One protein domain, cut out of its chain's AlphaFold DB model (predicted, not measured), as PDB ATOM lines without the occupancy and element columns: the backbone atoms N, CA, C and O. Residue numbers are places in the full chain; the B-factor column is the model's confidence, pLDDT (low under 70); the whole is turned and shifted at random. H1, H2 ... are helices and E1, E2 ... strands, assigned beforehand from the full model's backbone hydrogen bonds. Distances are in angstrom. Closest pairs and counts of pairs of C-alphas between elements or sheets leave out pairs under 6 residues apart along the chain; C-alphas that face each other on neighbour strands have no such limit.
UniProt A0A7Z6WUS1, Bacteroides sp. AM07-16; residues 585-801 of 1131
ATOM      1  N   LEU A 585      37.708 -36.573  18.691       91.00
ATOM      2  CA  LEU A 585      38.896 -36.559  19.544       91.00
ATOM      3  C   LEU A 585      38.939 -37.803  20.431       91.00
ATOM      4  O   LEU A 585      37.956 -38.140  21.090       91.00
ATOM      5  N   ARG A 586      40.102 -38.454  20.516       92.25
ATOM      6  CA  ARG A 586      40.363 -39.482  21.525       92.25
ATOM      7  C   ARG A 586      41.490 -39.036  22.454       92.25
ATOM      8  O   ARG A 586      42.513 -38.544  21.989       92.25
ATOM      9  N   SER A 587      41.312 -39.214  23.755       92.12
ATOM     10  CA  SER A 587      42.322 -38.946  24.785       92.12
ATOM     11  C   SER A 587      42.287 -40.046  25.851       92.12
ATOM     12  O   SER A 587      41.300 -40.780  25.917       92.12
ATOM     13  N   LYS A 588      43.314 -40.191  26.695       90.81
ATOM     14  CA  LYS A 588      43.182 -41.039  27.897       90.81
ATOM     15  C   LYS A 588      42.416 -40.302  28.985       90.81
ATOM     16  O   LYS A 588      41.502 -40.863  29.578       90.81
ATOM     17  N   SER A 589      42.758 -39.034  29.204       92.19
ATOM     18  CA  SER A 589      42.104 -38.194  30.205       92.19
ATOM     19  C   SER A 589      41.909 -36.744  29.753       92.19
ATOM     20  O   SER A 589      42.519 -36.273  28.785       92.19
ATOM     21  N   CYS A 590      41.026 -36.031  30.450       95.75
ATOM     22  CA  CYS A 590      40.787 -34.601  30.289       95.75
ATOM     23  C   CYS A 590      40.540 -33.946  31.655       95.75
ATOM     24  O   CYS A 590      39.682 -34.410  32.406       95.75
ATOM     25  N   GLN A 591      41.252 -32.858  31.964       96.12
ATOM     26  CA  GLN A 591      41.006 -32.023  33.146       96.12
ATOM     27  C   GLN A 591      40.456 -30.664  32.722       96.12
ATOM     28  O   GLN A 591      41.034 -30.005  31.854       96.12
ATOM     29  N   VAL A 592      39.377 -30.222  33.369       97.06
ATOM     30  CA  VAL A 592      38.668 -28.992  33.008       97.06
ATOM     31  C   VAL A 592      38.563 -28.046  34.200       97.06
ATOM     32  O   VAL A 592      37.746 -28.267  35.088       97.06
ATOM     33  N   LYS A 593      39.379 -26.986  34.195       94.81
ATOM     34  CA  LYS A 593      39.307 -25.841  35.122       94.81
ATOM     35  C   LYS A 593      38.663 -24.601  34.495       94.81
ATOM     36  O   LYS A 593      38.139 -23.758  35.213       94.81
ATOM     37  N   GLY A 594      38.768 -24.463  33.173       93.94
ATOM     38  CA  GLY A 594      38.082 -23.448  32.367       93.94
ATOM     39  C   GLY A 594      36.765 -23.981  31.816       93.94
ATOM     40  O   GLY A 594      35.996 -24.593  32.552       93.94
ATOM     41  N   ASN A 595      36.524 -23.805  30.518       95.38
ATOM     42  CA  ASN A 595      35.316 -24.273  29.837       95.38
ATOM     43  C   ASN A 595      35.667 -25.221  28.683       95.38
ATOM     44  O   ASN A 595      36.515 -24.906  27.852       95.38
ATOM     45  N   LEU A 596      34.992 -26.363  28.602       97.38
ATOM     46  CA  LEU A 596      35.079 -27.319  27.500       97.38
ATOM     47  C   LEU A 596      33.736 -27.398  26.779       97.38
ATOM     48  O   LEU A 596      32.718 -27.684  27.406       97.38
ATOM     49  N   ILE A 597      33.744 -27.225  25.461       97.25
ATOM     50  CA  ILE A 597      32.592 -27.447  24.587       97.25
ATOM     51  C   ILE A 597      32.960 -28.529  23.572       97.25
ATOM     52  O   ILE A 597      33.982 -28.421  22.894       97.25
ATOM     53  N   THR A 598      32.151 -29.583  23.464       95.62
ATOM     54  CA  THR A 598      32.384 -30.676  22.508       95.62
ATOM     55  C   THR A 598      31.263 -30.736  21.474       95.62
ATOM     56  O   THR A 598      30.191 -31.278  21.760       95.62
ATOM     57  N   ASP A 599      31.522 -30.218  20.273       89.69
ATOM     58  CA  ASP A 599      30.579 -30.237  19.140       89.69
ATOM     59  C   ASP A 599      30.766 -31.465  18.234       89.69
ATOM     60  O   ASP A 599      30.068 -31.627  17.237       89.69
ATOM     61  N   VAL A 600      31.720 -32.330  18.582       88.06
ATOM     62  CA  VAL A 600      32.050 -33.577  17.882       88.06
ATOM     63  C   VAL A 600      32.225 -34.715  18.888       88.06
ATOM     64  O   VAL A 600      32.415 -34.448  20.081       88.06
ATOM     65  N   PRO A 601      32.218 -35.988  18.454       92.81
ATOM     66  CA  PRO A 601      32.425 -37.114  19.349       92.81
ATOM     67  C   PRO A 601      33.788 -37.071  20.059       92.81
ATOM     68  O   PRO A 601      34.842 -37.002  19.420       92.81
ATOM     69  N   VAL A 602      33.770 -37.193  21.386       95.50
ATOM     70  CA  VAL A 602      34.958 -37.271  22.245       95.50
ATOM     71  C   VAL A 602      34.976 -38.599  22.998       95.50
ATOM     72  O   VAL A 602      33.984 -39.008  23.603       95.50
ATOM     73  N   VAL A 603      36.118 -39.285  22.969       95.50
ATOM     74  CA  VAL A 603      36.337 -40.547  23.683       95.50
ATOM     75  C   VAL A 603      37.527 -40.414  24.624       95.50
ATOM     76  O   VAL A 603      38.657 -40.224  24.184       95.50
ATOM     77  N   LEU A 604      37.264 -40.534  25.917       95.31
ATOM     78  CA  LEU A 604      38.232 -40.521  27.003       95.31
ATOM     79  C   LEU A 604      38.326 -41.944  27.560       95.31
ATOM     80  O   LEU A 604      37.335 -42.474  28.061       95.31
ATOM     81  N   GLU A 605      39.484 -42.579  27.415       91.94
ATOM     82  CA  GLU A 605      39.716 -43.963  27.845       91.94
ATOM     83  C   GLU A 605      40.990 -44.068  28.683       91.94
ATOM     84  O   GLU A 605      42.102 -44.177  28.156       91.94
ATOM     85  N   MET A 606      40.813 -44.044  30.001       87.56
ATOM     86  CA  MET A 606      41.898 -44.121  30.964       87.56
ATOM     87  C   MET A 606      42.240 -45.584  31.300       87.56
ATOM     88  O   MET A 606      41.382 -46.296  31.832       87.56
ATOM     89  N   PRO A 607      43.474 -46.048  31.013       79.81
ATOM     90  CA  PRO A 607      43.900 -47.413  31.320       79.81
ATOM     91  C   PRO A 607      44.088 -47.632  32.829       79.81
ATOM     92  O   PRO A 607      44.083 -46.686  33.610       79.81
ATOM     93  N   GLU A 608      44.259 -48.892  33.236       75.06
ATOM     94  CA  GLU A 608      44.468 -49.276  34.634       75.06
ATOM     95  C   GLU A 608      45.766 -48.657  35.175       75.06
ATOM     96  O   GLU A 608      46.871 -49.008  34.753       75.06
ATOM     97  N   GLU A 609      45.637 -47.710  36.105       62.81
ATOM     98  CA  GLU A 609      46.776 -47.123  36.807       62.81
ATOM     99  C   GLU A 609      47.196 -47.983  38.006       62.81
ATOM    100  O   GLU A 609      46.381 -48.429  38.813       62.81
ATOM    101  N   THR A 610      48.508 -48.167  38.172       49.41
ATOM    102  CA  THR A 610      49.099 -48.953  39.268       49.41
ATOM    103  C   THR A 610      49.155 -48.205  40.602       49.41
ATOM    104  O   THR A 610      49.622 -48.769  41.593       49.41
ATOM    105  N   SER A 611      48.745 -46.931  40.652       52.44
ATOM    106  CA  SER A 611      48.919 -46.082  41.832       52.44
ATOM    107  C   SER A 611      47.591 -45.712  42.500       52.44
ATOM    108  O   SER A 611      46.702 -45.097  41.923       52.44
ATOM    109  N   SER A 612      47.456 -46.110  43.766       51.66
ATOM    110  CA  SER A 612      46.395 -45.662  44.662       51.66
ATOM    111  C   SER A 612      46.742 -44.262  45.186       51.66
ATOM    112  O   SER A 612      47.455 -44.142  46.185       51.66
ATOM    113  N   GLY A 613      46.299 -43.207  44.506       56.22
ATOM    114  CA  GLY A 613      46.525 -41.817  44.920       56.22
ATOM    115  C   GLY A 613      45.225 -41.041  45.123       56.22
ATOM    116  O   GLY A 613      44.174 -41.428  44.626       56.22
ATOM    117  N   THR A 614      45.299 -39.918  45.841       61.56
ATOM    118  CA  THR A 614      44.215 -38.920  45.951       61.56
ATOM    119  C   THR A 614      44.202 -37.935  44.776       61.56
ATOM    120  O   THR A 614      43.529 -36.913  44.849       61.56
ATOM    121  N   ASP A 615      44.995 -38.187  43.727       76.88
ATOM    122  CA  ASP A 615      45.009 -37.356  42.526       76.88
ATOM    123  C   ASP A 615      43.921 -37.835  41.556       76.88
ATOM    124  O   ASP A 615      44.075 -38.821  40.826       76.88
ATOM    125  N   TYR A 616      42.789 -37.134  41.571       82.31
ATOM    126  CA  TYR A 616      41.636 -37.456  40.734       82.31
ATOM    127  C   TYR A 616      41.908 -37.256  39.242       82.31
ATOM    128  O   TYR A 616      41.249 -37.890  38.419       82.31
ATOM    129  N   ARG A 617      42.931 -36.473  38.871       80.12
ATOM    130  CA  ARG A 617      43.380 -36.345  37.479       80.12
ATOM    131  C   ARG A 617      43.950 -37.658  36.938       80.12
ATOM    132  O   ARG A 617      43.805 -37.936  35.751       80.12
ATOM    133  N   LEU A 618      44.599 -38.445  37.797       79.75
ATOM    134  CA  LEU A 618      45.234 -39.721  37.447       79.75
ATOM    135  C   LEU A 618      44.313 -40.932  37.654       79.75
ATOM    136  O   LEU A 618      44.712 -42.072  37.450       79.75
ATOM    137  N   SER A 619      43.074 -40.699  38.073       86.38
ATOM    138  CA  SER A 619      42.090 -41.761  38.298       86.38
ATOM    139  C   SER A 619      40.760 -41.498  37.600       86.38
ATOM    140  O   SER A 619      39.843 -42.303  37.743       86.38
ATOM    141  N   SER A 620      40.647 -40.418  36.821       91.81
ATOM    142  CA  SER A 620      39.420 -40.060  36.109       91.81
ATOM    143  C   SER A 620      39.664 -39.853  34.621       91.81
ATOM    144  O   SER A 620      40.596 -39.153  34.226       91.81
ATOM    145  N   SER A 621      38.776 -40.391  33.780       95.00
ATOM    146  CA  SER A 621      38.814 -40.092  32.340       95.00
ATOM    147  C   SER A 621      38.416 -38.646  32.065       95.00
ATOM    148  O   SER A 621      39.092 -37.952  31.310       95.00
ATOM    149  N   LEU A 622      37.361 -38.159  32.721       97.38
ATOM    150  CA  LEU A 622      37.028 -36.739  32.774       97.38
ATOM    151  C   LEU A 622      37.076 -36.255  34.222       97.38
ATOM    152  O   LEU A 622      36.305 -36.731  35.054       97.38
ATOM    153  N   TYR A 623      37.940 -35.283  34.497       96.38
ATOM    154  CA  TYR A 623      37.984 -34.572  35.768       96.38
ATOM    155  C   TYR A 623      37.537 -33.118  35.575       96.38
ATOM    156  O   TYR A 623      38.247 -32.313  34.970       96.38
ATOM    157  N   ILE A 624      36.356 -32.779  36.086       97.12
ATOM    158  CA  ILE A 624      35.841 -31.409  36.112       97.12
ATOM    159  C   ILE A 624      36.282 -30.769  37.431       97.12
ATOM    160  O   ILE A 624      35.749 -31.086  38.490       97.12
ATOM    161  N   ASP A 625      37.289 -29.907  37.358       94.81
ATOM    162  CA  ASP A 625      37.983 -29.297  38.496       94.81
ATOM    163  C   ASP A 625      37.572 -27.822  38.609       94.81
ATOM    164  O   ASP A 625      38.310 -26.910  38.233       94.81
ATOM    165  N   GLY A 626      36.322 -27.593  39.020       93.44
ATOM    166  CA  GLY A 626      35.710 -26.263  39.120       93.44
ATOM    167  C   GLY A 626      35.411 -25.563  37.786       93.44
ATOM    168  O   GLY A 626      35.083 -24.380  37.798       93.44
ATOM    169  N   GLY A 627      35.541 -26.263  36.653       94.88
ATOM    170  CA  GLY A 627      35.258 -25.736  35.315       94.88
ATOM    171  C   GLY A 627      33.841 -26.016  34.792       94.88
ATOM    172  O   GLY A 627      32.984 -26.572  35.482       94.88
ATOM    173  N   SER A 628      33.599 -25.658  33.532       96.50
ATOM    174  CA  SER A 628      32.373 -25.966  32.789       96.50
ATOM    175  C   SER A 628      32.617 -27.004  31.702       96.50
ATOM    176  O   SER A 628      33.590 -26.910  30.958       96.50
ATOM    177  N   VAL A 629      31.710 -27.965  31.555       98.50
ATOM    178  CA  VAL A 629      31.693 -28.895  30.420       98.50
ATOM    179  C   VAL A 629      30.320 -28.857  29.759       98.50
ATOM    180  O   VAL A 629      29.311 -29.109  30.413       98.50
ATOM    181  N   THR A 630      30.284 -28.583  28.457       98.31
ATOM    182  CA  THR A 630      29.084 -28.627  27.614       98.31
ATOM    183  C   THR A 630      29.271 -29.649  26.499       98.31
ATOM    184  O   THR A 630      30.184 -29.535  25.680       98.31
ATOM    185  N   VAL A 631      28.392 -30.648  26.451       98.19
ATOM    186  CA  VAL A 631      28.416 -31.707  25.438       98.19
ATOM    187  C   VAL A 631      27.306 -31.461  24.420       98.19
ATOM    188  O   VAL A 631      26.129 -31.533  24.775       98.19
ATOM    189  N   ASN A 632      27.667 -31.214  23.158       94.06
ATOM    190  CA  ASN A 632      26.742 -30.979  22.037       94.06
ATOM    191  C   ASN A 632      26.668 -32.153  21.036       94.06
ATOM    192  O   ASN A 632      25.812 -32.150  20.152       94.06
ATOM    193  N   ASP A 633      27.521 -33.169  21.199       92.69
ATOM    194  CA  ASP A 633      27.470 -34.448  20.475       92.69
ATOM    195  C   ASP A 633      27.643 -35.617  21.471       92.69
ATOM    196  O   ASP A 633      26.882 -35.734  22.435       92.69
ATOM    197  N   THR A 634      28.637 -36.486  21.286       95.50
ATOM    198  CA  THR A 634      28.801 -37.719  22.055       95.50
ATOM    199  C   THR A 634      30.066 -37.671  22.899       95.50
ATOM    200  O   THR A 634      31.161 -37.560  22.355       95.50
ATOM    201  N   LEU A 635      29.950 -37.866  24.210       97.81
ATOM    202  CA  LEU A 635      31.084 -38.020  25.119       97.81
ATOM    203  C   LEU A 635      31.103 -39.434  25.708       97.81
ATOM    204  O   LEU A 635      30.135 -39.884  26.318       97.81
ATOM    205  N   ARG A 636      32.226 -40.134  25.563       97.50
ATOM    206  CA  ARG A 636      32.503 -41.411  26.237       97.50
ATOM    207  C   ARG A 636      33.628 -41.201  27.235       97.50
ATOM    208  O   ARG A 636      34.684 -40.739  26.824       97.50
ATOM    209  N   ALA A 637      33.418 -41.523  28.504       97.31
ATOM    210  CA  ALA A 637      34.416 -41.358  29.557       97.31
ATOM    211  C   ALA A 637      34.555 -42.654  30.364       97.31
ATOM    212  O   ALA A 637      33.681 -42.974  31.172       97.31
ATOM    213  N   TYR A 638      35.618 -43.419  30.104       95.56
ATOM    214  CA  TYR A 638      35.804 -44.793  30.580       95.56
ATOM    215  C   TYR A 638      37.126 -44.973  31.322       95.56
ATOM    216  O   TYR A 638      38.188 -44.928  30.703       95.56
ATOM    217  N   ALA A 639      37.062 -45.252  32.623       92.88
ATOM    218  CA  ALA A 639      38.240 -45.500  33.449       92.88
ATOM    219  C   ALA A 639      38.264 -46.916  34.034       92.88
ATOM    220  O   ALA A 639      37.306 -47.360  34.669       92.88
ATOM    221  N   SER A 640      39.399 -47.596  33.885       86.12
ATOM    222  CA  SER A 640      39.702 -48.859  34.577       86.12
ATOM    223  C   SER A 640      40.573 -48.664  35.816       86.12
ATOM    224  O   SER A 640      41.231 -47.636  35.971       86.12
ATOM    225  N   GLY A 641      40.626 -49.682  36.673       81.62
ATOM    226  CA  GLY A 641      41.416 -49.712  37.894       81.62
ATOM    227  C   GLY A 641      40.562 -49.449  39.128       81.62
ATOM    228  O   GLY A 641      39.575 -48.718  39.096       81.62
ATOM    229  N   ARG A 642      40.974 -50.010  40.268       78.75
ATOM    230  CA  ARG A 642      40.184 -50.052  41.515       78.75
ATOM    231  C   ARG A 642      39.667 -48.694  42.030       78.75
ATOM    232  O   ARG A 642      38.741 -48.674  42.836       78.75
ATOM    233  N   SER A 643      40.275 -47.584  41.605       83.44
ATOM    234  CA  SER A 643      39.879 -46.206  41.957       83.44
ATOM    235  C   SER A 643      39.377 -45.390  40.755       83.44
ATOM    236  O   SER A 643      39.284 -44.174  40.855       83.44
ATOM    237  N   GLY A 644      39.090 -46.036  39.622       89.25
ATOM    238  CA  GLY A 644      38.766 -45.396  38.351       89.25
ATOM    239  C   GLY A 644      37.380 -44.754  38.323       89.25
ATOM    240  O   GLY A 644      36.375 -45.406  38.634       89.25
ATOM    241  N   TYR A 645      37.328 -43.494  37.897       93.88
ATOM    242  CA  TYR A 645      36.115 -42.721  37.653       93.88
ATOM    243  C   TYR A 645      35.938 -42.444  36.160       93.88
ATOM    244  O   TYR A 645      36.836 -41.915  35.505       93.88
ATOM    245  N   GLY A 646      34.760 -42.730  35.609       95.56
ATOM    246  CA  GLY A 646      34.445 -42.261  34.256       95.56
ATOM    247  C   GLY A 646      34.434 -40.734  34.227       95.56
ATOM    248  O   GLY A 646      35.229 -40.100  33.534       95.56
ATOM    249  N   ILE A 647      33.580 -40.149  35.068       97.44
ATOM    250  CA  ILE A 647      33.492 -38.707  35.298       97.44
ATOM    251  C   ILE A 647      33.618 -38.439  36.795       97.44
ATOM    252  O   ILE A 647      32.839 -38.972  37.587       97.44
ATOM    253  N   TYR A 648      34.558 -37.580  37.167       96.00
ATOM    254  CA  TYR A 648      34.689 -37.031  38.510       96.00
ATOM    255  C   TYR A 648      34.547 -35.516  38.446       96.00
ATOM    256  O   TYR A 648      35.145 -34.866  37.589       96.00
ATOM    257  N   SER A 649      33.759 -34.951  39.351       95.50
ATOM    258  CA  SER A 649      33.573 -33.508  39.455       95.50
ATOM    259  C   SER A 649      33.803 -33.048  40.889       95.50
ATOM    260  O   SER A 649      33.399 -33.722  41.836       95.50
ATOM    261  N   ASP A 650      34.501 -31.927  41.023       91.38
ATOM    262  CA  ASP A 650      34.790 -31.250  42.285       91.38
ATOM    263  C   ASP A 650      34.870 -29.737  42.030       91.38
ATOM    264  O   ASP A 650      35.021 -29.275  40.896       91.38
ATOM    265  N   GLY A 651      34.766 -28.949  43.092       89.62
ATOM    266  CA  GLY A 651      34.726 -27.492  43.017       89.62
ATOM    267  C   GLY A 651      33.411 -26.960  42.442       89.62
ATOM    268  O   GLY A 651      32.431 -27.678  42.289       89.62
ATOM    269  N   ASN A 652      33.360 -25.660  42.154       92.38
ATOM    270  CA  ASN A 652      32.154 -25.022  41.622       92.38
ATOM    271  C   ASN A 652      32.034 -25.268  40.109       92.38
ATOM    272  O   ASN A 652      32.415 -24.409  39.318       92.38
ATOM    273  N   TYR A 653      31.569 -26.453  39.713       95.81
ATOM    274  CA  TYR A 653      31.501 -26.860  38.310       95.81
ATOM    275  C   TYR A 653      30.111 -26.691  37.682       95.81
ATOM    276  O   TYR A 653      29.081 -26.627  38.359       95.81
ATOM    277  N   THR A 654      30.067 -26.701  36.351       97.12
ATOM    278  CA  THR A 654      28.821 -26.837  35.578       97.12
ATOM    279  C   THR A 654      28.962 -27.962  34.554       97.12
ATOM    280  O   THR A 654      29.976 -28.057  33.865       97.12
ATOM    281  N   PHE A 655      27.958 -28.831  34.451       98.00
ATOM    282  CA  PHE A 655      27.943 -29.925  33.482       98.00
ATOM    283  C   PHE A 655      26.639 -29.934  32.688       98.00
ATOM    284  O   PHE A 655      25.570 -30.194  33.238       98.00
ATOM    285  N   THR A 656      26.733 -29.648  31.391       98.31
ATOM    286  CA  THR A 656      25.584 -29.490  30.495       98.31
ATOM    287  C   THR A 656      25.593 -30.548  29.396       98.31
ATOM    288  O   THR A 656      26.605 -30.746  28.722       98.31
ATOM    289  N   ILE A 657      24.450 -31.196  29.173       98.25
ATOM    290  CA  ILE A 657      24.224 -32.146  28.075       98.25
ATOM    291  C   ILE A 657      23.136 -31.570  27.164       98.25
ATOM    292  O   ILE A 657      22.001 -31.388  27.600       98.25
ATOM    293  N   GLY A 658      23.487 -31.267  25.913       94.69
ATOM    294  CA  GLY A 658      22.578 -30.706  24.909       94.69
ATOM    295  C   GLY A 658      21.459 -31.658  24.456       94.69
ATOM    296  O   GLY A 658      21.485 -32.857  24.722       94.69
ATOM    297  N   GLU A 659      20.471 -31.121  23.731       90.19
ATOM    298  CA  GLU A 659      19.205 -31.802  23.375       90.19
ATOM    299  C   GLU A 659      19.361 -33.077  22.529       90.19
ATOM    300  O   GLU A 659      18.470 -33.919  22.486       90.19
ATOM    301  N   LYS A 660      20.471 -33.218  21.802       86.94
ATOM    302  CA  LYS A 660      20.770 -34.395  20.963       86.94
ATOM    303  C   LYS A 660      22.042 -35.109  21.407       86.94
ATOM    304  O   LYS A 660      22.545 -35.977  20.697       86.94
ATOM    305  N   SER A 661      22.557 -34.717  22.565       93.38
ATOM    306  CA  SER A 661      23.861 -35.119  23.051       93.38
ATOM    307  C   SER A 661      23.765 -36.380  23.888       93.38
ATOM    308  O   SER A 661      22.767 -36.628  24.572       93.38
ATOM    309  N   VAL A 662      24.829 -37.175  23.867       96.44
ATOM    310  CA  VAL A 662      24.872 -38.450  24.578       96.44
ATOM    311  C   VAL A 662      26.161 -38.582  25.368       96.44
ATOM    312  O   VAL A 662      27.254 -38.487  24.820       96.44
ATOM    313  N   VAL A 663      26.033 -38.863  26.659       98.44
ATOM    314  CA  VAL A 663      27.152 -39.105  27.563       98.44
ATOM    315  C   VAL A 663      27.092 -40.533  28.086       98.44
ATOM    316  O   VAL A 663      26.108 -40.947  28.704       98.44
ATOM    317  N   TYR A 664      28.180 -41.269  27.877       98.12
ATOM    318  CA  TYR A 664      28.416 -42.586  28.453       98.12
ATOM    319  C   TYR A 664      29.580 -42.505  29.435       98.12
ATOM    320  O   TYR A 664      30.692 -42.150  29.049       98.12
ATOM    321  N   ALA A 665      29.333 -42.853  30.694       97.94
ATOM    322  CA  ALA A 665      30.342 -42.813  31.745       97.94
ATOM    323  C   ALA A 665      30.533 -44.202  32.362       97.94
ATOM    324  O   ALA A 665      29.571 -44.800  32.844       97.94
ATOM    325  N   TYR A 666      31.760 -44.717  32.358       96.94
ATOM    326  CA  TYR A 666      32.121 -45.968  33.021       96.94
ATOM    327  C   TYR A 666      33.332 -45.772  33.924       96.94
ATOM    328  O   TYR A 666      34.324 -45.178  33.514       96.94
ATOM    329  N   GLY A 667      33.267 -46.323  35.129       94.44
ATOM    330  CA  GLY A 667      34.416 -46.416  36.011       94.44
ATOM    331  C   GLY A 667      34.318 -47.650  36.885       94.44
ATOM    332  O   GLY A 667      33.246 -47.962  37.411       94.44
ATOM    333  N   GLU A 668      35.432 -48.355  37.057       91.25
ATOM    334  CA  GLU A 668      35.482 -49.526  37.933       91.25
ATOM    335  C   GLU A 668      35.088 -49.156  39.373       91.25
ATOM    336  O   GLU A 668      34.261 -49.840  39.979       91.25
ATOM    337  N   PHE A 669      35.565 -48.023  39.900       90.50
ATOM    338  CA  PHE A 669      35.048 -47.517  41.169       90.50
ATOM    339  C   PHE A 669      33.671 -46.878  40.976       90.50
ATOM    340  O   PHE A 669      32.696 -47.337  41.580       90.50
ATOM    341  N   ARG A 670      33.577 -45.843  40.126       93.00
ATOM    342  CA  ARG A 670      32.306 -45.170  39.814       93.00
ATOM    343  C   ARG A 670      32.203 -44.707  38.369       93.00
ATOM    344  O   ARG A 670      33.107 -44.051  37.867       93.00
ATOM    345  N   GLY A 671      31.049 -44.925  37.744       95.75
ATOM    346  CA  GLY A 671      30.746 -44.341  36.434       95.75
ATOM    347  C   GLY A 671      30.803 -42.818  36.456       95.75
ATOM    348  O   GLY A 671      31.600 -42.207  35.747       95.75
ATOM    349  N   CYS A 672      29.982 -42.203  37.303       96.50
ATOM    350  CA  CYS A 672      29.880 -40.754  37.411       96.50
ATOM    351  C   CYS A 672      29.776 -40.313  38.879       96.50
ATOM    352  O   CYS A 672      28.961 -40.839  39.640       96.50
ATOM    353  N   PHE A 673      30.611 -39.354  39.273       95.75
ATOM    354  CA  PHE A 673      30.601 -38.712  40.581       95.75
ATOM    355  C   PHE A 673      30.329 -37.216  40.419       95.75
ATOM    356  O   PHE A 673      31.182 -36.467  39.937       95.75
ATOM    357  N   LEU A 674      29.125 -36.810  40.820       95.31
ATOM    358  CA  LEU A 674      28.627 -35.441  40.777       95.31
ATOM    359  C   LEU A 674      28.560 -34.901  42.205       95.31
ATOM    360  O   LEU A 674      27.688 -35.317  42.966       95.31
ATOM    361  N   ASP A 675      29.510 -34.049  42.595       92.56
ATOM    362  CA  ASP A 675      29.577 -33.524  43.967       92.56
ATOM    363  C   ASP A 675      28.520 -32.436  44.243       92.56
ATOM    364  O   ASP A 675      27.856 -31.947  43.334       92.56
ATOM    365  N   ASP A 676      28.365 -32.057  45.513       92.06
ATOM    366  CA  ASP A 676      27.377 -31.078  45.990       92.06
ATOM    367  C   ASP A 676      27.631 -29.613  45.587       92.06
ATOM    368  O   ASP A 676      26.787 -28.755  45.851       92.06
ATOM    369  N   LYS A 677      28.796 -29.289  45.023       92.75
ATOM    370  CA  LYS A 677      29.245 -27.907  44.800       92.75
ATOM    371  C   LYS A 677      28.915 -27.386  43.403       92.75
ATOM    372  O   LYS A 677      29.011 -26.179  43.193       92.75
ATOM    373  N   GLY A 678      28.570 -28.267  42.465       91.69
ATOM    374  CA  GLY A 678      28.291 -27.906  41.077       91.69
ATOM    375  C   GLY A 678      26.814 -27.931  40.690       91.69
ATOM    376  O   GLY A 678      25.911 -28.075  41.515       91.69
ATOM    377  N   SER A 679      26.569 -27.797  39.389       94.12
ATOM    378  CA  SER A 679      25.240 -27.923  38.785       94.12
ATOM    379  C   SER A 679      25.272 -28.785  37.529       94.12
ATOM    380  O   SER A 679      26.258 -28.805  36.788       94.12
ATOM    381  N   VAL A 680      24.179 -29.510  37.303       95.88
ATOM    382  CA  VAL A 680      24.010 -30.427  36.173       95.88
ATOM    383  C   VAL A 680      22.732 -30.058  35.435       95.88
ATOM    384  O   VAL A 680      21.675 -29.950  36.055       95.88
ATOM    385  N   ASP A 681      22.835 -29.871  34.124       95.69
ATOM    386  CA  ASP A 681      21.732 -29.470  33.253       95.69
ATOM    387  C   ASP A 681      21.668 -30.395  32.032       95.69
ATOM    388  O   ASP A 681      22.490 -30.326  31.118       95.69
ATOM    389  N   ILE A 682      20.699 -31.308  32.034       95.94
ATOM    390  CA  ILE A 682      20.437 -32.207  30.908       95.94
ATOM    391  C   ILE A 682      19.234 -31.644  30.159       95.94
ATOM    392  O   ILE A 682      18.116 -31.671  30.674       95.94
ATOM    393  N   LYS A 683      19.464 -31.121  28.953       94.81
ATOM    394  CA  LYS A 683      18.401 -30.577  28.103       94.81
ATOM    395  C   LYS A 683      17.449 -31.682  27.650       94.81
ATOM    396  O   LYS A 683      17.842 -32.843  27.557       94.81
ATOM    397  N   ASP A 684      16.212 -31.314  27.323       90.81
ATOM    398  CA  ASP A 684      15.219 -32.256  26.797       90.81
ATOM    399  C   ASP A 684      15.769 -32.990  25.561       90.81
ATOM    400  O   ASP A 684      16.144 -32.372  24.568       90.81
ATOM    401  N   GLY A 685      15.832 -34.321  25.641       87.88
ATOM    402  CA  GLY A 685      16.425 -35.192  24.617       87.88
ATOM    403  C   GLY A 685      17.895 -35.569  24.854       87.88
ATOM    404  O   GLY A 685      18.359 -36.554  24.279       87.88
ATOM    405  N   GLY A 686      18.599 -34.863  25.744       94.75
ATOM    406  CA  GLY A 686      19.950 -35.199  26.184       94.75
ATOM    407  C   GLY A 686      19.987 -36.493  26.998       94.75
ATOM    408  O   GLY A 686      19.083 -36.794  27.780       94.75
ATOM    409  N   ILE A 687      21.040 -37.288  26.813       96.06
ATOM    410  CA  ILE A 687      21.153 -38.629  27.397       96.06
ATOM    411  C   ILE A 687      22.411 -38.719  28.260       96.06
ATOM    412  O   ILE A 687      23.516 -38.518  27.770       96.06
ATOM    413  N   LEU A 688      22.252 -39.135  29.518       97.50
ATOM    414  CA  LEU A 688      23.345 -39.587  30.383       97.50
ATOM    415  C   LEU A 688      23.115 -41.051  30.757       97.50
ATOM    416  O   LEU A 688      22.066 -41.403  31.295       97.50
ATOM    417  N   ARG A 689      24.095 -41.914  30.498       97.56
ATOM    418  CA  ARG A 689      24.085 -43.308  30.955       97.56
ATOM    419  C   ARG A 689      25.389 -43.604  31.667       97.56
ATOM    420  O   ARG A 689      26.465 -43.419  31.100       97.56
ATOM    421  N   ALA A 690      25.282 -44.082  32.897       97.94
ATOM    422  CA  ALA A 690      26.437 -44.401  33.715       97.94
ATOM    423  C   ALA A 690      26.472 -45.895  34.050       97.94
ATOM    424  O   ALA A 690      25.425 -46.526  34.220       97.94
ATOM    425  N   ALA A 691      27.671 -46.455  34.147       96.81
ATOM    426  CA  ALA A 691      27.918 -47.841  34.519       96.81
ATOM    427  C   ALA A 691      29.181 -47.954  35.385       96.81
ATOM    428  O   ALA A 691      30.046 -47.083  35.348       96.81
ATOM    429  N   GLY A 692      29.305 -49.016  36.175       94.69
ATOM    430  CA  GLY A 692      30.507 -49.246  36.981       94.69
ATOM    431  C   GLY A 692      30.478 -50.555  37.758       94.69
ATOM    432  O   GLY A 692      29.478 -51.277  37.728       94.69
ATOM    433  N   ILE A 693      31.566 -50.874  38.465       91.69
ATOM    434  CA  ILE A 693      31.629 -52.059  39.343       91.69
ATOM    435  C   ILE A 693      31.222 -51.689  40.775       91.69
ATOM    436  O   ILE A 693      30.418 -52.389  41.393       91.69
ATOM    437  N   GLY A 694      31.738 -50.582  41.314       89.56
ATOM    438  CA  GLY A 694      31.356 -50.083  42.638       89.56
ATOM    439  C   GLY A 694      29.952 -49.478  42.651       89.56
ATOM    440  O   GLY A 694      29.048 -50.043  43.282       89.56
ATOM    441  N   ASP A 695      29.800 -48.357  41.939       92.94
ATOM    442  CA  ASP A 695      28.551 -47.618  41.717       92.94
ATOM    443  C   ASP A 695      28.469 -47.108  40.264       92.94
ATOM    444  O   ASP A 695      29.482 -46.780  39.649       92.94
ATOM    445  N   ALA A 696      27.268 -46.970  39.703       96.50
ATOM    446  CA  ALA A 696      27.107 -46.334  38.392       96.50
ATOM    447  C   ALA A 696      27.115 -44.805  38.493       96.50
ATOM    448  O   ALA A 696      27.830 -44.137  37.750       96.50
ATOM    449  N   ILE A 697      26.333 -44.247  39.420       95.94
ATOM    450  CA  ILE A 697      26.200 -42.801  39.596       95.94
ATOM    451  C   ILE A 697      26.114 -42.435  41.077       95.94
ATOM    452  O   ILE A 697      25.434 -43.101  41.863       95.94
ATOM    453  N   TYR A 698      26.791 -41.353  41.438       95.00
ATOM    454  CA  TYR A 698      26.625 -40.638  42.693       95.00
ATOM    455  C   TYR A 698      26.289 -39.180  42.384       95.00
ATOM    456  O   TYR A 698      26.938 -38.571  41.535       95.00
ATOM    457  N   VAL A 699      25.294 -38.643  43.086       93.94
ATOM    458  CA  VAL A 699      24.831 -37.262  42.947       93.94
ATOM    459  C   VAL A 699      24.747 -36.648  44.337       93.94
ATOM    460  O   VAL A 699      24.136 -37.239  45.231       93.94
ATOM    461  N   GLY A 700      25.376 -35.489  44.517       90.69
ATOM    462  CA  GLY A 700      25.282 -34.688  45.730       90.69
ATOM    463  C   GLY A 700      23.836 -34.289  46.031       90.69
ATOM    464  O   GLY A 700      23.032 -34.062  45.129       90.69
ATOM    465  N   ASN A 701      23.505 -34.173  47.313       87.06
ATOM    466  CA  ASN A 701      22.175 -33.801  47.803       87.06
ATOM    467  C   ASN A 701      21.659 -32.443  47.285       87.06
ATOM    468  O   ASN A 701      20.454 -32.200  47.308       87.06
ATOM    469  N   SER A 702      22.553 -31.549  46.862       87.69
ATOM    470  CA  SER A 702      22.234 -30.208  46.354       87.69
ATOM    471  C   SER A 702      21.868 -30.212  44.867       87.69
ATOM    472  O   SER A 702      21.306 -29.236  44.370       87.69
ATOM    473  N   ILE A 703      22.151 -31.306  44.154       89.19
ATOM    474  CA  ILE A 703      21.849 -31.461  42.732       89.19
ATOM    475  C   ILE A 703      20.498 -32.155  42.567       89.19
ATOM    476  O   ILE A 703      20.233 -33.223  43.111       89.19
ATOM    477  N   THR A 704      19.641 -31.545  41.755       90.69
ATOM    478  CA  THR A 704      18.336 -32.093  41.374       90.69
ATOM    479  C   THR A 704      18.501 -32.968  40.136       90.69
ATOM    480  O   THR A 704      18.506 -32.459  39.018       90.69
ATOM    481  N   LEU A 705      18.638 -34.281  40.325       92.62
ATOM    482  CA  LEU A 705      18.754 -35.238  39.222       92.62
ATOM    483  C   LEU A 705      18.054 -36.559  39.585       92.62
ATOM    484  O   LEU A 705      18.700 -37.470  40.109       92.62
ATOM    485  N   PRO A 706      16.736 -36.687  39.327       94.81
ATOM    486  CA  PRO A 706      16.037 -37.957  39.496       94.81
ATOM    487  C   PRO A 706      16.679 -39.037  38.624       94.81
ATOM    488  O   PRO A 706      16.752 -38.904  37.401       94.81
ATOM    489  N   ALA A 707      17.157 -40.113  39.246       96.00
ATOM    490  CA  ALA A 707      17.838 -41.190  38.536       96.00
ATOM    491  C   ALA A 707      17.535 -42.555  39.151       96.00
ATOM    492  O   ALA A 707      17.415 -42.697  40.370       96.00
ATOM    493  N   LEU A 708      17.462 -43.576  38.302       97.56
ATOM    494  CA  LEU A 708      17.414 -44.968  38.736       97.56
ATOM    495  C   LEU A 708      18.819 -45.551  38.683       97.56
ATOM    496  O   LEU A 708      19.497 -45.441  37.663       97.56
ATOM    497  N   HIS A 709      19.240 -46.177  39.779       97.00
ATOM    498  CA  HIS A 709      20.520 -46.865  39.901       97.00
ATOM    499  C   HIS A 709      20.255 -48.321  40.287       97.00
ATOM    500  O   HIS A 709      19.640 -48.604  41.312       97.00
ATOM    501  N   TRP A 710      20.724 -49.256  39.468       97.00
ATOM    502  CA  TRP A 710      20.564 -50.690  39.675       97.00
ATOM    503  C   TRP A 710      21.900 -51.349  39.962       97.00
ATOM    504  O   TRP A 710      22.852 -51.168  39.206       97.00
ATOM    505  N   LYS A 711      21.937 -52.170  41.012       94.69
ATOM    506  CA  LYS A 711      23.071 -53.020  41.364       94.69
ATOM    507  C   LYS A 711      22.727 -54.490  41.170       94.69
ATOM    508  O   LYS A 711      21.874 -55.053  41.870       94.69
ATOM    509  N   PHE A 712      23.440 -55.100  40.241       91.75
ATOM    510  CA  PHE A 712      23.314 -56.483  39.830       91.75
ATOM    511  C   PHE A 712      24.324 -57.355  40.562       91.75
ATOM    512  O   PHE A 712      25.434 -56.939  40.884       91.75
ATOM    513  N   SER A 713      23.931 -58.597  40.826       84.25
ATOM    514  CA  SER A 713      24.870 -59.641  41.261       84.25
ATOM    515  C   SER A 713      25.382 -60.481  40.087       84.25
ATOM    516  O   SER A 713      26.404 -61.145  40.217       84.25
ATOM    517  N   TYR A 714      24.672 -60.439  38.956       83.00
ATOM    518  CA  TYR A 714      25.047 -61.083  37.707       83.00
ATOM    519  C   TYR A 714      24.344 -60.381  36.539       83.00
ATOM    520  O   TYR A 714      23.122 -60.209  36.566       83.00
ATOM    521  N   VAL A 715      25.112 -59.994  35.522       79.56
ATOM    522  CA  VAL A 715      24.614 -59.519  34.226       79.56
ATOM    523  C   VAL A 715      25.239 -60.411  33.169       79.56
ATOM    524  O   VAL A 715      26.427 -60.697  33.226       79.56
ATOM    525  N   GLN A 716      24.436 -60.898  32.229       75.12
ATOM    526  CA  GLN A 716      24.941 -61.768  31.178       75.12
ATOM    527  C   GLN A 716      25.742 -60.943  30.159       75.12
ATOM    528  O   GLN A 716      25.199 -60.018  29.562       75.12
ATOM    529  N   ASP A 717      26.993 -61.330  29.891       69.88
ATOM    530  CA  ASP A 717      27.955 -60.602  29.038       69.88
ATOM    531  C   ASP A 717      27.463 -60.263  27.617       69.88
ATOM    532  O   ASP A 717      28.090 -59.475  26.910       69.88
ATOM    533  N   SER A 718      26.401 -60.911  27.140       69.75
ATOM    534  CA  SER A 718      25.826 -60.714  25.800       69.75
ATOM    535  C   SER A 718      24.475 -60.004  25.803       69.75
ATOM    536  O   SER A 718      23.968 -59.718  24.726       69.75
ATOM    537  N   ALA A 719      23.900 -59.715  26.968       76.38
ATOM    538  CA  ALA A 719      22.552 -59.175  27.055       76.38
ATOM    539  C   ALA A 719      22.528 -57.649  26.928       76.38
ATOM    540  O   ALA A 719      23.336 -56.960  27.538       76.38
ATOM    541  N   CYS A 720      21.551 -57.100  26.212       91.00
ATOM    542  CA  CYS A 720      21.167 -55.694  26.332       91.00
ATOM    543  C   CYS A 720      20.192 -55.484  27.507       91.00
ATOM    544  O   CYS A 720      19.245 -56.255  27.683       91.00
ATOM    545  N   LEU A 721      20.384 -54.423  28.296       94.94
ATOM    546  CA  LEU A 721      19.397 -53.955  29.274       94.94
ATOM    547  C   LEU A 721      18.532 -52.866  28.645       94.94
ATOM    548  O   LEU A 721      19.053 -51.900  28.089       94.94
ATOM    549  N   THR A 722      17.214 -52.992  28.760       95.69
ATOM    550  CA  THR A 722      16.255 -52.029  28.206       95.69
ATOM    551  C   THR A 722      15.316 -51.527  29.289       95.69
ATOM    552  O   THR A 722      14.551 -52.301  29.860       95.69
ATOM    553  N   LEU A 723      15.345 -50.224  29.552       96.75
ATOM    554  CA  LEU A 723      14.404 -49.541  30.431       96.75
ATOM    555  C   LEU A 723      13.194 -49.076  29.623       96.75
ATOM    556  O   LEU A 723      13.365 -48.467  28.566       96.75
ATOM    557  N   LYS A 724      11.987 -49.306  30.132       96.56
ATOM    558  CA  LYS A 724      10.735 -48.822  29.542       96.56
ATOM    559  C   LYS A 724       9.882 -48.137  30.598       96.56
ATOM    560  O   LYS A 724       9.830 -48.594  31.737       96.56
ATOM    561  N   GLU A 725       9.214 -47.054  30.217       96.44
ATOM    562  CA  GLU A 725       8.153 -46.460  31.040       96.44
ATOM    563  C   GLU A 725       6.994 -47.466  31.147       96.44
ATOM    564  O   GLU A 725       6.654 -48.127  30.160       96.44
ATOM    565  N   LYS A 726       6.409 -47.632  32.338       94.38
ATOM    566  CA  LYS A 726       5.349 -48.624  32.573       94.38
ATOM    567  C   LYS A 726       4.176 -48.392  31.612       94.38
ATOM    568  O   LYS A 726       3.590 -47.316  31.582       94.38
ATOM    569  N   GLY A 727       3.818 -49.423  30.843       89.31
ATOM    570  CA  GLY A 727       2.757 -49.357  29.828       89.31
ATOM    571  C   GLY A 727       3.200 -48.853  28.446       89.31
ATOM    572  O   GLY A 727       2.363 -48.770  27.550       89.31
ATOM    573  N   SER A 728       4.487 -48.549  28.252       91.25
ATOM    574  CA  SER A 728       5.076 -48.207  26.953       91.25
ATOM    575  C   SER A 728       5.919 -49.358  26.403       91.25
ATOM    576  O   SER A 728       6.728 -49.952  27.115       91.25
ATOM    577  N   ASP A 729       5.794 -49.629  25.103       88.25
ATOM    578  CA  ASP A 729       6.674 -50.572  24.401       88.25
ATOM    579  C   ASP A 729       7.964 -49.928  23.884       88.25
ATOM    580  O   ASP A 729       8.907 -50.642  23.522       88.25
ATOM    581  N   VAL A 730       8.028 -48.593  23.880       90.94
ATOM    582  CA  VAL A 730       9.169 -47.821  23.385       90.94
ATOM    583  C   VAL A 730      10.288 -47.819  24.436       90.94
ATOM    584  O   VAL A 730      10.046 -47.412  25.576       90.94
ATOM    585  N   PRO A 731      11.518 -48.243  24.083       92.56
ATOM    586  CA  PRO A 731      12.680 -48.121  24.958       92.56
ATOM    587  C   PRO A 731      12.919 -46.672  25.395       92.56
ATOM    588  O   PRO A 731      13.077 -45.788  24.558       92.56
ATOM    589  N   PHE A 732      12.992 -46.445  26.705       93.56
ATOM    590  CA  PHE A 732      13.413 -45.171  27.289       93.56
ATOM    591  C   PHE A 732      14.944 -45.070  27.342       93.56
ATOM    592  O   PHE A 732      15.524 -44.063  26.944       93.56
ATOM    593  N   ALA A 733      15.617 -46.136  27.792       94.38
ATOM    594  CA  ALA A 733      17.078 -46.220  27.823       94.38
ATOM    595  C   ALA A 733      17.566 -47.638  27.502       94.38
ATOM    596  O   ALA A 733      16.908 -48.619  27.844       94.38
ATOM    597  N   THR A 734      18.738 -47.739  26.869       94.12
ATOM    598  CA  THR A 734      19.403 -49.011  26.541       94.12
ATOM    599  C   THR A 734      20.836 -49.037  27.062       94.12
ATOM    600  O   THR A 734      21.547 -48.031  27.006       94.12
ATOM    601  N   PHE A 735      21.280 -50.191  27.547       95.00
ATOM    602  CA  PHE A 735      22.666 -50.431  27.936       95.00
ATOM    603  C   PHE A 735      23.141 -51.712  27.260       95.00
ATOM    604  O   PHE A 735      22.562 -52.776  27.472       95.00
ATOM    605  N   SER A 736      24.182 -51.612  26.442       92.88
ATOM    606  CA  SER A 736      24.784 -52.752  25.757       92.88
ATOM    607  C   SER A 736      26.269 -52.504  25.482       92.88
ATOM    608  O   SER A 736      26.812 -51.428  25.763       92.88
ATOM    609  N   LYS A 737      26.920 -53.481  24.843       90.12
ATOM    610  CA  LYS A 737      28.275 -53.330  24.292       90.12
ATOM    611  C   LYS A 737      28.396 -52.198  23.270       90.12
ATOM    612  O   LYS A 737      29.488 -51.677  23.087       90.12
ATOM    613  N   LYS A 738      27.313 -51.794  22.597       89.25
ATOM    614  CA  LYS A 738      27.351 -50.659  21.660       89.25
ATOM    615  C   LYS A 738      27.625 -49.344  22.391       89.25
ATOM    616  O   LYS A 738      28.358 -48.500  21.884       89.25
ATOM    617  N   GLU A 739      27.017 -49.167  23.559       90.00
ATOM    618  CA  GLU A 739      27.206 -47.986  24.390       90.00
ATOM    619  C   GLU A 739      28.539 -48.049  25.138       90.00
ATOM    620  O   GLU A 739      29.346 -47.137  24.995       90.00
ATOM    621  N   PHE A 740      28.806 -49.136  25.868       91.00
ATOM    622  CA  PHE A 740      29.920 -49.224  26.827       91.00
ATOM    623  C   PHE A 740      31.114 -50.068  26.353       91.00
ATOM    624  O   PHE A 740      32.036 -50.311  27.125       91.00
ATOM    625  N   SER A 741      31.144 -50.517  25.098       87.62
ATOM    626  CA  SER A 741      32.220 -51.370  24.567       87.62
ATOM    627  C   SER A 741      32.434 -52.622  25.442       87.62
ATOM    628  O   SER A 741      31.466 -53.268  25.852       87.62
ATOM    629  N   ASN A 742      33.687 -52.986  25.736       86.75
ATOM    630  CA  ASN A 742      34.018 -54.132  26.590       86.75
ATOM    631  C   ASN A 742      33.606 -53.923  28.057       86.75
ATOM    632  O   ASN A 742      33.314 -54.898  28.745       86.75
ATOM    633  N   TRP A 743      33.481 -52.670  28.499       88.75
ATOM    634  CA  TRP A 743      33.149 -52.312  29.880       88.75
ATOM    635  C   TRP A 743      31.734 -52.719  30.295       88.75
ATOM    636  O   TRP A 743      31.450 -52.856  31.481       88.75
ATOM    637  N   PHE A 744      30.839 -52.961  29.329       90.25
ATOM    638  CA  PHE A 744      29.496 -53.460  29.620       90.25
ATOM    639  C   PHE A 744      29.521 -54.787  30.392       90.25
ATOM    640  O   PHE A 744      28.748 -54.957  31.329       90.25
ATOM    641  N   ALA A 745      30.398 -55.716  29.997       86.00
ATOM    642  CA  ALA A 745      30.480 -57.041  30.614       86.00
ATOM    643  C   ALA A 745      31.129 -57.004  32.010       86.00
ATOM    644  O   ALA A 745      30.920 -57.904  32.814       86.00
ATOM    645  N   GLU A 746      31.903 -55.960  32.302       87.75
ATOM    646  CA  GLU A 746      32.552 -55.773  33.602       87.75
ATOM    647  C   GLU A 746      31.640 -55.054  34.606       87.75
ATOM    648  O   GLU A 746      31.748 -55.263  35.816       87.75
ATOM    649  N   ALA A 747      30.713 -54.223  34.120       91.94
ATOM    650  CA  ALA A 747      29.815 -53.443  34.956       91.94
ATOM    651  C   ALA A 747      28.832 -54.321  35.748       91.94
ATOM    652  O   ALA A 747      28.119 -55.167  35.208       91.94
ATOM    653  N   THR A 748      28.712 -54.038  37.046       93.06
ATOM    654  CA  THR A 748      27.679 -54.629  37.919       93.06
ATOM    655  C   THR A 748      26.640 -53.606  38.360       93.06
ATOM    656  O   THR A 748      25.626 -53.960  38.961       93.06
ATOM    657  N   CYS A 749      26.863 -52.333  38.051       95.88
ATOM    658  CA  CYS A 749      25.964 -51.237  38.348       95.88
ATOM    659  C   CYS A 749      25.647 -50.466  37.069       95.88
ATOM    660  O   CYS A 749      26.547 -50.187  36.275       95.88
ATOM    661  N   PHE A 750      24.388 -50.065  36.905       97.38
ATOM    662  CA  PHE A 750      23.920 -49.238  35.789       97.38
ATOM    663  C   PHE A 750      22.996 -48.142  36.305       97.38
ATOM    664  O   PHE A 750      22.248 -48.365  37.258       97.38
ATOM    665  N   ALA A 751      23.025 -46.970  35.680       97.88
ATOM    666  CA  ALA A 751      22.130 -45.878  36.027       97.88
ATOM    667  C   ALA A 751      21.753 -45.002  34.833       97.88
ATOM    668  O   ALA A 751      22.543 -44.795  33.908       97.88
ATOM    669  N   ALA A 752      20.540 -44.458  34.895       97.31
ATOM    670  CA  ALA A 752      20.034 -43.454  33.966       97.31
ATOM    671  C   ALA A 752      19.189 -42.412  34.719       97.31
ATOM    672  O   ALA A 752      18.368 -42.799  35.559       97.31
ATOM    673  N   PRO A 753      19.340 -41.111  34.407       96.06
ATOM    674  CA  PRO A 753      18.356 -40.101  34.770       96.06
ATOM    675  C   PRO A 753      16.989 -40.429  34.170       96.06
ATOM    676  O   PRO A 753      16.889 -40.923  33.044       96.06
ATOM    677  N   VAL A 754      15.935 -40.166  34.932       95.81
ATOM    678  CA  VAL A 754      14.548 -40.467  34.570       95.81
ATOM    679  C   VAL A 754      13.634 -39.322  34.974       95.81
ATOM    680  O   VAL A 754      14.011 -38.455  35.754       95.81
ATOM    681  N   LYS A 755      12.391 -39.330  34.489       93.25
ATOM    682  CA  LYS A 755      11.364 -38.436  35.035       93.25
ATOM    683  C   LYS A 755      11.088 -38.796  36.499       93.25
ATOM    684  O   LYS A 755      10.915 -39.975  36.816       93.25
ATOM    685  N   SER A 756      11.026 -37.773  37.347       93.62
ATOM    686  CA  SER A 756      10.649 -37.886  38.758       93.62
ATOM    687  C   SER A 756       9.275 -38.539  38.920       93.62
ATOM    688  O   SER A 756       8.370 -38.253  38.135       93.62
ATOM    689  N   ASP A 757       9.137 -39.418  39.915       94.44
ATOM    690  CA  ASP A 757       7.878 -40.070  40.309       94.44
ATOM    691  C   ASP A 757       7.177 -40.871  39.186       94.44
ATOM    692  O   ASP A 757       6.003 -41.226  39.293       94.44
ATOM    693  N   VAL A 758       7.901 -41.203  38.111       95.81
ATOM    694  CA  VAL A 758       7.432 -42.082  37.032       95.81
ATOM    695  C   VAL A 758       7.951 -43.499  37.255       95.81
ATOM    696  O   VAL A 758       9.104 -43.709  37.635       95.81
ATOM    697  N   THR A 759       7.093 -44.483  36.990       96.94
ATOM    698  CA  THR A 759       7.414 -45.902  37.139       96.94
ATOM    699  C   THR A 759       7.950 -46.502  35.846       96.94
ATOM    700  O   THR A 759       7.370 -46.338  34.769       96.94
ATOM    701  N   TYR A 760       9.021 -47.277  35.974       97.69
ATOM    702  CA  TYR A 760       9.696 -47.955  34.877       97.69
ATOM    703  C   TYR A 760       9.850 -49.450  35.149       97.69
ATOM    704  O   TYR A 760       9.927 -49.894  36.295       97.69
ATOM    705  N   ASN A 761       9.964 -50.221  34.073       97.31
ATOM    706  CA  ASN A 761      10.328 -51.629  34.097       97.31
ATOM    707  C   ASN A 761      11.645 -51.822  33.339       97.31
ATOM    708  O   ASN A 761      11.855 -51.235  32.272       97.31
ATOM    709  N   LEU A 762      12.539 -52.637  33.894       96.69
ATOM    710  CA  LEU A 762      13.829 -52.955  33.287       96.69
ATOM    711  C   LEU A 762      13.790 -54.376  32.733       96.69
ATOM    712  O   LEU A 762      13.334 -55.284  33.418       96.69
ATOM    713  N   TYR A 763      14.279 -54.573  31.515       93.62
ATOM    714  CA  TYR A 763      14.259 -55.855  30.816       93.62
ATOM    715  C   TYR A 763      15.660 -56.265  30.395       93.62
ATOM    716  O   TYR A 763      16.505 -55.418  30.105       93.62
ATOM    717  N   MET A 764      15.869 -57.574  30.313       90.62
ATOM    718  CA  MET A 764      17.059 -58.180  29.729       90.62
ATOM    719  C   MET A 764      16.708 -58.738  28.347       90.62
ATOM    720  O   MET A 764      15.632 -59.306  28.160       90.62
ATOM    721  N   GLU A 765      17.597 -58.558  27.375       87.75
ATOM    722  CA  GLU A 765      17.396 -58.998  25.993       87.75
ATOM    723  C   GLU A 765      16.970 -60.467  25.887       87.75
ATOM    724  O   GLU A 765      17.498 -61.345  26.567       87.75
ATOM    725  N   GLY A 766      15.981 -60.731  25.030       83.19
ATOM    726  CA  GLY A 766      15.419 -62.069  24.846       83.19
ATOM    727  C   GLY A 766      14.517 -62.550  25.989       83.19
ATOM    728  O   GLY A 766      13.972 -63.648  25.884       83.19
ATOM    729  N   ASN A 767      14.312 -61.753  27.046       84.25
ATOM    730  CA  ASN A 767      13.442 -62.100  28.164       84.25
ATOM    731  C   ASN A 767      12.234 -61.144  28.273       84.25
ATOM    732  O   ASN A 767      12.419 -59.941  28.468       84.25
ATOM    733  N   PRO A 768      10.989 -61.647  28.164       86.94
ATOM    734  CA  PRO A 768       9.793 -60.817  28.313       86.94
ATOM    735  C   PRO A 768       9.494 -60.449  29.774       86.94
ATOM    736  O   PRO A 768       8.691 -59.553  30.024       86.94
ATOM    737  N   THR A 769      10.109 -61.135  30.741       89.81
ATOM    738  CA  THR A 769       9.899 -60.898  32.169       89.81
ATOM    739  C   THR A 769      10.731 -59.697  32.623       89.81
ATOM    740  O   THR A 769      11.946 -59.685  32.399       89.81
ATOM    741  N   PRO A 770      10.117 -58.685  33.265       93.56
ATOM    742  CA  PRO A 770      10.871 -57.576  33.825       93.56
ATOM    743  C   PRO A 770      11.745 -58.053  34.989       93.56
ATOM    744  O   PRO A 770      11.415 -58.993  35.713       93.56
ATOM    745  N   LEU A 771      12.879 -57.389  35.163       94.75
ATOM    746  CA  LEU A 771      13.796 -57.630  36.264       94.75
ATOM    747  C   LEU A 771      13.190 -57.124  37.570       94.75
ATOM    748  O   LEU A 771      12.527 -56.088  37.595       94.75
ATOM    749  N   GLU A 772      13.480 -57.828  38.656       93.44
ATOM    750  CA  GLU A 772      13.075 -57.443  40.003       93.44
ATOM    751  C   GLU A 772      14.269 -56.953  40.804       93.44
ATOM    752  O   GLU A 772      15.388 -57.429  40.618       93.44
ATOM    753  N   GLY A 773      14.020 -56.051  41.744       92.31
ATOM    754  CA  GLY A 773      14.979 -55.637  42.757       92.31
ATOM    755  C   GLY A 773      14.273 -55.035  43.962       92.31
ATOM    756  O   GLY A 773      13.046 -55.036  44.047       92.31
ATOM    757  N   ARG A 774      15.048 -54.500  44.904       88.31
ATOM    758  CA  ARG A 774      14.507 -53.779  46.065       88.31
ATOM    759  C   ARG A 774      15.362 -52.569  46.448       88.31
ATOM    760  O   ARG A 774      16.583 -52.625  46.251       88.31
ATOM    761  N   PRO A 775      14.777 -51.506  47.017       90.75
ATOM    762  CA  PRO A 775      15.533 -50.376  47.552       90.75
ATOM    763  C   PRO A 775      16.597 -50.808  48.581       90.75
ATOM    764  O   PRO A 775      16.360 -51.690  49.404       90.75
ATOM    765  N   PHE A 776      17.793 -50.207  48.539       83.06
ATOM    766  CA  PHE A 776      18.952 -50.639  49.350       83.06
ATOM    767  C   PHE A 776      18.738 -50.585  50.877       83.06
ATOM    768  O   PHE A 776      19.244 -51.449  51.590       83.06
ATOM    769  N   ASN A 777      17.991 -49.594  51.374       70.38
ATOM    770  CA  ASN A 777      17.852 -49.297  52.808       70.38
ATOM    771  C   ASN A 777      16.470 -49.634  53.381       70.38
ATOM    772  O   ASN A 777      16.154 -49.242  54.504       70.38
ATOM    773  N   GLU A 778      15.644 -50.354  52.632       66.75
ATOM    774  CA  GLU A 778      14.277 -50.648  53.033       66.75
ATOM    775  C   GLU A 778      14.072 -52.152  53.204       66.75
ATOM    776  O   GLU A 778      14.562 -52.968  52.423       66.75
ATOM    777  N   ILE A 779      13.296 -52.535  54.222       65.25
ATOM    778  CA  ILE A 779      12.759 -53.898  54.358       65.25
ATOM    779  C   ILE A 779      11.475 -53.996  53.510       65.25
ATOM    780  O   ILE A 779      10.456 -54.514  53.957       65.25
ATOM    781  N   THR A 780      11.490 -53.407  52.312       66.81
ATOM    782  CA  THR A 780      10.382 -53.462  51.359       66.81
ATOM    783  C   THR A 780      10.479 -54.712  50.497       66.81
ATOM    784  O   THR A 780      11.521 -55.375  50.406       66.81
ATOM    785  N   ALA A 781       9.340 -55.074  49.915       75.88
ATOM    786  CA  ALA A 781       9.236 -56.214  49.031       75.88
ATOM    787  C   ALA A 781      10.005 -55.994  47.727       75.88
ATOM    788  O   ALA A 781      10.290 -54.867  47.315       75.88
ATOM    789  N   PHE A 782      10.334 -57.107  47.078       86.44
ATOM    790  CA  PHE A 782      10.860 -57.071  45.724       86.44
ATOM    791  C   PHE A 782       9.800 -56.526  44.776       86.44
ATOM    792  O   PHE A 782       8.617 -56.827  44.899       86.44
ATOM    793  N   THR A 783      10.246 -55.716  43.828       91.00
ATOM    794  CA  THR A 783       9.387 -55.090  42.836       91.00
ATOM    795  C   THR A 783      10.069 -55.106  41.478       91.00
ATOM    796  O   THR A 783      11.293 -54.996  41.379       91.00
ATOM    797  N   HIS A 784       9.266 -55.230  40.426       93.25
ATOM    798  CA  HIS A 784       9.678 -54.997  39.042       93.25
ATOM    799  C   HIS A 784       9.399 -53.551  38.595       93.25
ATOM    800  O   HIS A 784       9.671 -53.184  37.450       93.25
ATOM    801  N   GLU A 785       8.826 -52.738  39.486       95.38
ATOM    802  CA  GLU A 785       8.457 -51.342  39.280       95.38
ATOM    803  C   GLU A 785       9.488 -50.427  39.944       95.38
ATOM    804  O   GLU A 785       9.535 -50.280  41.167       95.38
ATOM    805  N   PHE A 786      10.323 -49.803  39.118       96.44
ATOM    806  CA  PHE A 786      11.389 -48.909  39.550       96.44
ATOM    807  C   PHE A 786      10.932 -47.456  39.430       96.44
ATOM    808  O   PHE A 786      10.517 -47.029  38.356       96.44
ATOM    809  N   THR A 787      11.016 -46.694  40.519       95.38
ATOM    810  CA  THR A 787      10.613 -45.279  40.562       95.38
ATOM    811  C   THR A 787      11.673 -44.479  41.313       95.38
ATOM    812  O   THR A 787      12.151 -44.922  42.355       95.38
ATOM    813  N   ALA A 788      12.060 -43.319  40.781       94.38
ATOM    814  CA  ALA A 788      12.937 -42.376  41.471       94.38
ATOM    815  C   ALA A 788      12.067 -41.309  42.163       94.38
ATOM    816  O   ALA A 788      11.426 -40.530  41.451       94.38
ATOM    817  N   PRO A 789      11.995 -41.284  43.508       88.56
ATOM    818  CA  PRO A 789      11.118 -40.366  44.218       88.56
ATOM    819  C   PRO A 789      11.700 -38.949  44.242       88.56
ATOM    820  O   PRO A 789      12.871 -38.742  44.602       88.56
ATOM    821  N   GLY A 790      10.871 -37.964  43.896       87.00
ATOM    822  CA  GLY A 790      11.263 -36.555  43.877       87.00
ATOM    823  C   GLY A 790      12.517 -36.321  43.028       87.00
ATOM    824  O   GLY A 790      12.614 -36.805  41.905       87.00
ATOM    825  N   ASN A 791      13.501 -35.598  43.563       82.12
ATOM    826  CA  ASN A 791      14.678 -35.149  42.807       82.12
ATOM    827  C   ASN A 791      15.962 -35.940  43.116       82.12
ATOM    828  O   ASN A 791      17.061 -35.418  42.933       82.12
ATOM    829  N   SER A 792      15.828 -37.170  43.623       87.31
ATOM    830  CA  SER A 792      16.942 -37.965  44.155       87.31
ATOM    831  C   SER A 792      17.272 -39.206  43.319       87.31
ATOM    832  O   SER A 792      16.481 -39.662  42.490       87.31
ATOM    833  N   VAL A 793      18.453 -39.780  43.560       92.81
ATOM    834  CA  VAL A 793      18.865 -41.061  42.972       92.81
ATOM    835  C   VAL A 793      18.330 -42.215  43.819       92.81
ATOM    836  O   VAL A 793      18.692 -42.347  44.989       92.81
ATOM    837  N   GLN A 794      17.538 -43.105  43.220       94.88
ATOM    838  CA  GLN A 794      17.047 -44.312  43.883       94.88
ATOM    839  C   GLN A 794      17.920 -45.524  43.546       94.88
ATOM    840  O   GLN A 794      17.941 -45.996  42.407       94.88
ATOM    841  N   LEU A 795      18.601 -46.069  44.560       95.00
ATOM    842  CA  LEU A 795      19.377 -47.304  44.443       95.00
ATOM    843  C   LEU A 795      18.504 -48.537  44.700       95.00
ATOM    844  O   LEU A 795      17.995 -48.738  45.808       95.00
ATOM    845  N   TYR A 796      18.422 -49.400  43.693       95.00
ATOM    846  CA  TYR A 796      17.888 -50.750  43.769       95.00
ATOM    847  C   TYR A 796      19.023 -51.770  43.793       95.00
ATOM    848  O   TYR A 796      19.967 -51.715  43.006       95.00
ATOM    849  N   THR A 797      18.917 -52.739  44.692       91.25
ATOM    850  CA  THR A 797      19.863 -53.848  44.835       91.25
ATOM    851  C   THR A 797      19.180 -55.176  44.592       91.25
ATOM    852  O   THR A 797      17.949 -55.251  44.579       91.25
ATOM    853  N   TYR A 798      19.991 -56.226  44.416       87.75
ATOM    854  CA  TYR A 798      19.508 -57.558  44.044       87.75
ATOM    855  C   TYR A 798      18.722 -57.520  42.732       87.75
ATOM    856  O   TYR A 798      17.740 -58.239  42.575       87.75
ATOM    857  N   VAL A 799      19.142 -56.644  41.815       93.06
ATOM    858  CA  VAL A 799      18.479 -56.488  40.527       93.06
ATOM    859  C   VAL A 799      18.843 -57.677  39.647       93.06
ATOM    860  O   VAL A 799      20.023 -58.004  39.497       93.06
ATOM    861  N   GLY A 800      17.839 -58.346  39.090       92.56
ATOM    862  CA  GLY A 800      18.036 -59.483  38.197       92.56
ATOM    863  C   GLY A 800      16.733 -60.192  37.852       92.56
ATOM    864  O   GLY A 800      15.650 -59.760  38.244       92.56
ATOM    865  N   LEU A 801      16.840 -61.294  37.109       91.38
ATOM    866  CA  LEU A 801      15.677 -62.112  36.772       91.38
ATOM    867  C   LEU A 801      15.104 -62.755  38.043       91.38
ATOM    868  O   LEU A 801      15.876 -63.358  38.796       91.38
TER     869      LEU A 801
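AT A GLANCE: This is residues 585 to 801 of the 1131 residues of a protein of Bacteroides sp. AM07-16 (UniProt A0A7Z6WUS1). The domain is a three-sided solenoid of strands, wound in stacked turns, and one of its three walls runs on past the last turn to become part of a small, partial sandwich. The turns are E1 to E3, E4 to E6, E7 to E9 and E10 to E12, with E13 and E14 beginning one more; in the sandwich, the three-stranded sheet E17 E16 E19 covers part of the long wall, where E17 comes close to its inner strands E13 and E18. The printed part has 217 residues, with fourteen strands E1 to E14, then E15 to E17, the short helices H1 and H2, and E18 to E21. The long wall runs E1 E4 E7 E10 E13 E18 E15 E21 E20 and is mixed; the walls E2 E5 E8 E11 E14 and E3 E6 E9 E12 are parallel, and E17 E16 E19 is antiparallel. The class is mostly strand, and the whole is compact, with a radius of gyration of the C-alphas of 16.3 A and spans of 45 by 34 by 33 A.

IN THESE COORDINATES: The largest sheet begins with E1, residues 585 to 587, whose first C-alpha is at (38.896, -36.559, 19.544). Beside it come E4, 602 to 606, E7, 634 to 639, 16.7 A long, E10, 662 to 667, 16.9 A, and E13, 687 to 692, 17.1 A. Then follow E18, 749 to 753, E15, 707 to 712, 16.3 A, E21, 793 to 800, 19.0 A, and E20, 772 to 775. C-alpha 800 is at (18.036, -59.483, 38.197). The second sheet is E2, 589 to 592, E5, 620 to 625, E8, 645 to 650, E11, 670 to 674, and E14, 695 to 699. The third is E3, 595 to 598, E6, 628 to 631, E9, 654 to 657, and E12, 679 to 682. The fourth is E17, 731 to 735, E16, 721 to 725, and E19, 759 to 764, 17.3 A. H1 is residues 737 to 740 and H2 is 743 to 746.

HOW THE PARTS SIT: The largest sheet is twisted, with edge strands E1 and E20. E7 and E10 are parallel at 1 degree, with N 637 and O 664 2.8 A apart. E13 and E18 are antiparallel at 162 degrees, with N 751 and O 690 2.8 A apart. E15 and E21 are parallel, with N 711 and O 796 2.8 A apart; E21 bends by 64 degrees at residue 797. E20 and E21 form a hairpin, with N 797 and O 774 2.8 A apart. In the second sheet E5 and E8 are parallel, with N 624 and O 648 2.8 A apart; the closest C-alphas of E8 and E10 are those of Tyr 645 and Gly 667, 4.4 A. In the third, E6 and E9 are parallel, with N 656 and O 629 2.8 A apart. E3 and E8 are apart. The fourth sheet and the largest make a sandwich, two sheets face to face, their facing parts 9.7 A centre to centre and their strands at 41 degrees. E16 and E17 form a hairpin, with N 723 and O 733 2.8 A apart; E16 and E19 are antiparallel, with N 763 and O 722 2.8 A apart. H1 and H2 only graze the largest sheet, and only just touch, only at the corner, with 3 pairs of C-alphas within 8 A, the closest those of Lys 737 and Phe 744, 5.5 A. Both are too short for an O i to N i+4 pair.

THE WHOLE: The C-alphas farthest apart, those of Ser 611 and Gly 727, are 47.8 A apart. The printed part has no cut. The long links are E4 to E5, 13 residues, and E20 to E21, 17 residues; within the latter, residues 786 to 787 pair antiparallel with 759 to 760 of E19. The mean pLDDT of the printed part is 90.6, and residues 609 to 614, 717 to 718 and 778 to 780 are under 70.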